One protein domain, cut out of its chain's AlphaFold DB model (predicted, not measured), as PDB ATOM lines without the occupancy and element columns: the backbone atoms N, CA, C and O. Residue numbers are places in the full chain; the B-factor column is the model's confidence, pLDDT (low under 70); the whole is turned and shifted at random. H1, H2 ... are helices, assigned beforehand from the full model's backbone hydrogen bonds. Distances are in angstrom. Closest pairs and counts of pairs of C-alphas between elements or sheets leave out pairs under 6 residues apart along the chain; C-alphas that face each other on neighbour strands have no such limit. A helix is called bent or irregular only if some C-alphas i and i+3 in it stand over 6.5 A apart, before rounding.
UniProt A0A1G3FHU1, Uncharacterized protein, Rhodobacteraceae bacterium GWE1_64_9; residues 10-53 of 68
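Overview. This is residues 10 to 53 of the 68 residues of an uncharacterized protein of Rhodobacteraceae bacterium GWE1_64_9 (UniProt A0A1G3FHU1). Three helices follow one another end to end as an open, angular chain with no common core: H1 and H2 meet near their ends as a V, and H2 and H3 form a corner like an L. Most of H3 sticks out, residues 44 to 52 standing free. The printed part has 44 residues with three named helices, H1, H2 and H3 in that order, and no named strand; the class is all helix. It is only just extended, close to loose, with a radius of gyration of the C-alphas of 14.2 A, and its elongated outline spans 39 by 21 by 19 A.

Along the chain. Find C-alpha 10 at (-33.119, 32.291, -2.182); from there H1, residues 10 to 20, runs 15.5 A. Next look at C-alpha 22 at (-36.639, 25.182, 12.637), where H2, residues 22 to 37, begins its 23.7 A. H2 is irregular, but only just: C-alphas 30 and 33 are 6.9 A apart. H3, residues 39 to 52, covers 19.9 A and ends at C-alpha 52 at (-36.397, 61.892, 15.368).

Arrangement. Start at H1, which touches H2 only at the corner by their link, H2 taking part with residues 24 to 26 alone. Their closest C-alphas, of Gln 18 and Trp 25, are 5.4 A apart. The two run opposite ways at a steep tilt of 41 degrees. Further on, H2 and H3 are close but not clearly touching, the closest C-alphas, of Val 35 and Val 42, being 7.3 A apart. Their lines are about perpendicular, at 90 degrees. H1 and H3 are apart. Look at the backbone O i and N i+4 atoms: every such pair is within hydrogen-bond range in H1 and H3, and 10 of 12 are in H2.

Size, cuts and confidence. The two C-alphas farthest apart, of Thr 19 and Ala 52, are 39.6 A from each other. The printed part has no cut, and both links, H1 to H2 and H2 to H3, are tight. The mean pLDDT of the printed part is 96.4, and no printed residue is under 70.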
ATOM      1  N   TRP A  10     -32.226  31.920  -3.273       95.44
ATOM      2  CA  TRP A  10     -33.119  32.291  -2.182       95.44
ATOM      3  C   TRP A  10     -33.721  31.053  -1.514       95.44
ATOM      4  O   TRP A  10     -33.633  30.919  -0.296       95.44
ATOM      5  N   ASP A  11     -34.238  30.113  -2.304       96.31
ATOM      6  CA  ASP A  11     -34.809  28.855  -1.803       96.31
ATOM      7  C   ASP A  11     -33.751  28.009  -1.077       96.31
ATOM      8  O   ASP A  11     -34.002  27.486   0.010       96.31
ATOM      9  N   ALA A  12     -32.522  27.976  -1.606       97.38
ATOM     10  CA  ALA A  12     -31.380  27.349  -0.943       97.38
ATOM     11  C   ALA A  12     -31.108  27.958   0.443       97.38
ATOM     12  O   ALA A  12     -30.917  27.231   1.419       97.38
ATOM     13  N   GLY A  13     -31.124  29.290   0.547       96.12
ATOM     14  CA  GLY A  13     -30.958  30.001   1.816       96.12
ATOM     15  C   GLY A  13     -32.074  29.695   2.815       96.12
ATOM     16  O   GLY A  13     -31.790  29.419   3.982       96.12
ATOM     17  N   GLN A  14     -33.333  29.678   2.365       96.75
ATOM     18  CA  GLN A  14     -34.470  29.297   3.207       96.75
ATOM     19  C   GLN A  14     -34.319  27.879   3.752       96.75
ATOM     20  O   GLN A  14     -34.465  27.668   4.955       96.75
ATOM     21  N   ARG A  15     -33.950  26.915   2.900       96.44
ATOM     22  CA  ARG A  15     -33.749  25.523   3.319       96.44
ATOM     23  C   ARG A  15     -32.635  25.380   4.350       96.44
ATOM     24  O   ARG A  15     -32.789  24.616   5.306       96.44
ATOM     25  N   LEU A  16     -31.537  26.121   4.196       97.38
ATOM     26  CA  LEU A  16     -30.462  26.150   5.192       97.38
ATOM     27  C   LEU A  16     -30.955  26.700   6.537       97.38
ATOM     28  O   LEU A  16     -30.733  26.056   7.560       97.38
ATOM     29  N   MET A  17     -31.664  27.835   6.547       97.31
ATOM     30  CA  MET A  17     -32.217  28.425   7.778       97.31
ATOM     31  C   MET A  17     -33.227  27.494   8.458       97.31
ATOM     32  O   MET A  17     -33.132  27.259   9.663       97.31
ATOM     33  N   GLN A  18     -34.144  26.912   7.680       97.19
ATOM     34  CA  GLN A  18     -35.140  25.960   8.165       97.19
ATOM     35  C   GLN A  18     -34.492  24.721   8.787       97.19
ATOM     36  O   GLN A  18     -34.962  24.241   9.812       97.19
ATOM     37  N   THR A  19     -33.419  24.204   8.182       97.25
ATOM     38  CA  THR A  19     -32.721  23.008   8.679       97.25
ATOM     39  C   THR A  19     -31.897  23.314   9.929       97.25
ATOM     40  O   THR A  19     -31.877  22.515  10.860       97.25
ATOM     41  N   ALA A  20     -31.214  24.462   9.962       98.06
ATOM     42  CA  ALA A  20     -30.318  24.827  11.055       98.06
ATOM     43  C   ALA A  20     -31.063  25.229  12.339       98.06
ATOM     44  O   ALA A  20     -30.578  24.949  13.433       98.06
ATOM     45  N   ALA A  21     -32.222  25.888  12.217       98.31
ATOM     46  CA  ALA A  21     -33.017  26.347  13.355       98.31
ATOM     47  C   ALA A  21     -34.522  26.400  13.013       98.31
ATOM     48  O   ALA A  21     -35.057  27.482  12.748       98.31
ATOM     49  N   PRO A  22     -35.233  25.255  13.043       97.50
ATOM     50  CA  PRO A  22     -36.639  25.182  12.637       97.50
ATOM     51  C   PRO A  22     -37.563  26.130  13.414       97.50
ATOM     52  O   PRO A  22     -38.422  26.780  12.821       97.50
ATOM     53  N   GLU A  23     -37.370  26.253  14.731       97.50
ATOM     54  CA  GLU A  23     -38.190  27.126  15.583       97.50
ATOM     55  C   GLU A  23     -37.962  28.610  15.271       97.50
ATOM     56  O   GLU A  23     -38.915  29.375  15.124       97.50
ATOM     57  N   SER A  24     -36.702  29.024  15.095       97.31
ATOM     58  CA  SER A  24     -36.373  30.398  14.703       97.31
ATOM     59  C   SER A  24     -36.892  30.725  13.303       97.31
ATOM     60  O   SER A  24     -37.402  31.820  13.075       97.31
ATOM     61  N   TRP A  25     -36.815  29.771  12.372       97.12
ATOM     62  CA  TRP A  25     -37.378  29.917  11.032       97.12
ATOM     63  C   TRP A  25     -38.901  30.094  11.061       97.12
ATOM     64  O   TRP A  25     -39.424  30.985  10.391       97.12
ATOM     65  N   ALA A  26     -39.613  29.314  11.881       95.62
ATOM     66  CA  ALA A  26     -41.062  29.432  12.028       95.62
ATOM     67  C   ALA A  26     -41.488  30.838  12.490       95.62
ATOM     68  O   ALA A  26     -42.460  31.384  11.968       95.62
ATOM     69  N   LEU A  27     -40.729  31.462  13.400       95.88
ATOM     70  CA  LEU A  27     -40.979  32.842  13.833       95.88
ATOM     71  C   LEU A  27     -40.796  33.858  12.693       95.88
ATOM     72  O   LEU A  27     -41.600  34.780  12.560       95.88
ATOM     73  N   ILE A  28     -39.768  33.686  11.854       94.62
ATOM     74  CA  ILE A  28     -39.526  34.556  10.690       94.62
ATOM     75  C   ILE A  28     -40.680  34.441   9.691       94.62
ATOM     76  O   ILE A  28     -41.231  35.456   9.263       94.62
ATOM     77  N   VAL A  29     -41.072  33.211   9.346       94.69
ATOM     78  CA  VAL A  29     -42.160  32.955   8.391       94.69
ATOM     79  C   VAL A  29     -43.488  33.496   8.911       94.69
ATOM     80  O   VAL A  29     -44.211  34.129   8.148       94.69
ATOM     81  N   ALA A  30     -43.792  33.323  10.200       92.00
ATOM     82  CA  ALA A  30     -45.010  33.864  10.804       92.00
ATOM     83  C   ALA A  30     -45.050  35.404  10.782       92.00
ATOM     84  O   ALA A  30     -46.108  35.996  10.583       92.00
ATOM     85  N   ALA A  31     -43.901  36.069  10.943       92.31
ATOM     86  CA  ALA A  31     -43.818  37.526  10.914       92.31
ATOM     87  C   ALA A  31     -43.838  38.122   9.491       92.31
ATOM     88  O   ALA A  31     -44.221  39.284   9.325       92.31
ATOM     89  N   SER A  32     -43.432  37.362   8.465       93.62
ATOM     90  CA  SER A  32     -43.260  37.890   7.101       93.62
ATOM     91  C   SER A  32     -44.540  38.509   6.519       93.62
ATOM     92  O   SER A  32     -44.472  39.664   6.093       93.62
ATOM     93  N   PRO A  33     -45.722  37.851   6.554       92.12
ATOM     94  CA  PRO A  33     -46.947  38.428   5.997       92.12
ATOM     95  C   PRO A  33     -47.372  39.726   6.688       92.12
ATOM     96  O   PRO A  33     -47.894  40.627   6.034       92.12
ATOM     97  N   LEU A  34     -47.121  39.847   7.998       92.56
ATOM     98  CA  LEU A  34     -47.436  41.057   8.754       92.56
ATOM     99  C   LEU A  34     -46.585  42.240   8.278       92.56
ATOM    100  O   LEU A  34     -47.116  43.325   8.047       92.56
ATOM    101  N   VAL A  35     -45.275  42.034   8.110       93.44
ATOM    102  CA  VAL A  35     -44.364  43.084   7.626       93.44
ATOM    103  C   VAL A  35     -44.633  43.411   6.161       93.44
ATOM    104  O   VAL A  35     -44.641  44.587   5.803       93.44
ATOM    105  N   ASP A  36     -44.891  42.409   5.321       94.12
ATOM    106  CA  ASP A  36     -45.172  42.624   3.901       94.12
ATOM    107  C   ASP A  36     -46.495  43.364   3.683       94.12
ATOM    108  O   ASP A  36     -46.526  44.336   2.926       94.12
ATOM    109  N   GLY A  37     -47.557  42.993   4.406       94.38
ATOM    110  CA  GLY A  37     -48.847  43.690   4.365       94.38
ATOM    111  C   GLY A  37     -48.786  45.134   4.873       94.38
ATOM    112  O   GLY A  37     -49.611  45.954   4.486       94.38
ATOM    113  N   ASN A  38     -47.780  45.466   5.687       96.75
ATOM    114  CA  ASN A  38     -47.582  46.792   6.276       96.75
ATOM    115  C   ASN A  38     -46.319  47.495   5.770       96.75
ATOM    116  O   ASN A  38     -45.847  48.441   6.408       96.75
ATOM    117  N   ARG A  39     -45.745  47.050   4.643       96.31
ATOM    118  CA  ARG A  39     -44.410  47.471   4.197       96.31
ATOM    119  C   ARG A  39     -44.249  48.988   4.179       96.31
ATOM    120  O   ARG A  39     -43.284  49.501   4.736       96.31
ATOM    121  N   GLU A  40     -45.192  49.710   3.581       96.44
ATOM    122  CA  GLU A  40     -45.134  51.172   3.483       96.44
ATOM    123  C   GLU A  40     -45.205  51.855   4.859       96.44
ATOM    124  O   GLU A  40     -44.399  52.741   5.150       96.44
ATOM    125  N   ALA A  41     -46.126  51.419   5.724       97.12
ATOM    126  CA  ALA A  41     -46.274  51.955   7.075       97.12
ATOM    127  C   ALA A  41     -44.996  51.736   7.897       97.12
ATOM    128  O   ALA A  41     -44.468  52.676   8.492       97.12
ATOM    129  N   VAL A  42     -44.435  50.524   7.855       96.88
ATOM    130  CA  VAL A  42     -43.192  50.182   8.558       96.88
ATOM    131  C   VAL A  42     -42.015  51.021   8.056       96.88
ATOM    132  O   VAL A  42     -41.245  51.519   8.879       96.88
ATOM    133  N   GLN A  43     -41.870  51.228   6.740       97.50
ATOM    134  CA  GLN A  43     -40.799  52.083   6.207       97.50
ATOM    135  C   GLN A  43     -40.949  53.538   6.663       97.50
ATOM    136  O   GLN A  43     -39.990  54.116   7.174       97.50
ATOM    137  N   LYS A  44     -42.157  54.109   6.593       97.81
ATOM    138  CA  LYS A  44     -42.423  55.471   7.088       97.81
ATOM    139  C   LYS A  44     -42.087  55.616   8.572       97.81
ATOM    140  O   LYS A  44     -41.461  56.598   8.969       97.81
ATOM    141  N   CYS A  45     -42.456  54.633   9.392       98.06
ATOM    142  CA  CYS A  45     -42.133  54.629  10.816       98.06
ATOM    143  C   CYS A  45     -40.617  54.554  11.069       98.06
ATOM    144  O   CYS A  45     -40.118  55.251  11.952       98.06
ATOM    145  N   ARG A  46     -39.869  53.769  10.280       97.75
ATOM    146  CA  ARG A  46     -38.397  53.720  10.358       97.75
ATOM    147  C   ARG A  46     -37.779  55.073  10.026       97.75
ATOM    148  O   ARG A  46     -37.019  55.599  10.830       97.75
ATOM    149  N   GLU A  47     -38.190  55.695   8.923       98.44
ATOM    150  CA  GLU A  47     -37.707  57.029   8.557       98.44
ATOM    151  C   GLU A  47     -38.014  58.083   9.628       98.44
ATOM    152  O   GLU A  47     -37.193  58.960   9.898       98.44
ATOM    153  N   GLN A  48     -39.200  58.027  10.241       98.38
ATOM    154  CA  GLN A  48     -39.567  58.931  11.330       98.38
ATOM    155  C   GLN A  48     -38.703  58.704  12.571       98.38
ATOM    156  O   GLN A  48     -38.242  59.680  13.162       98.38
ATOM    157  N   ALA A  49     -38.449  57.447  12.948       98.62
ATOM    158  CA  ALA A  49     -37.549  57.113  14.049       98.62
ATOM    159  C   ALA A  49     -36.125  57.620  13.782       98.62
ATOM    160  O   ALA A  49     -35.519  58.245  14.656       98.62
ATOM    161  N   ASP A  50     -35.625  57.442  12.557       98.50
ATOM    162  CA  ASP A  50     -34.291  57.883  12.149       98.50
ATOM    163  C   ASP A  50     -34.152  59.406  12.142       98.50
ATOM    164  O   ASP A  50     -33.113  59.927  12.566       98.50
ATOM    165  N   LYS A  51     -35.186  60.128  11.692       98.31
ATOM    166  CA  LYS A  51     -35.246  61.599  11.724       98.31
ATOM    167  C   LYS A  51     -35.344  62.120  13.157       98.31
ATOM    168  O   LYS A  51     -34.686  63.095  13.503       98.31
ATOM    169  N   ALA A  52     -36.145  61.466  13.996       98.06
ATOM    170  CA  ALA A  52     -36.397  61.892  15.368       98.06
ATOM    171  C   ALA A  52     -35.327  61.426  16.371       98.06
ATOM    172  O   ALA A  52     -35.335  61.889  17.511       98.06
ATOM    173  N   LYS A  53     -34.444  60.499  15.965       98.00
ATOM    174  CA  LYS A  53     -33.429  59.844  16.811       98.00
ATOM    175  C   LYS A  53     -34.012  59.250  18.096       98.00
ATOM    176  O   LYS A  53     -33.371  59.244  19.143       98.00
TER     177      LYS A  53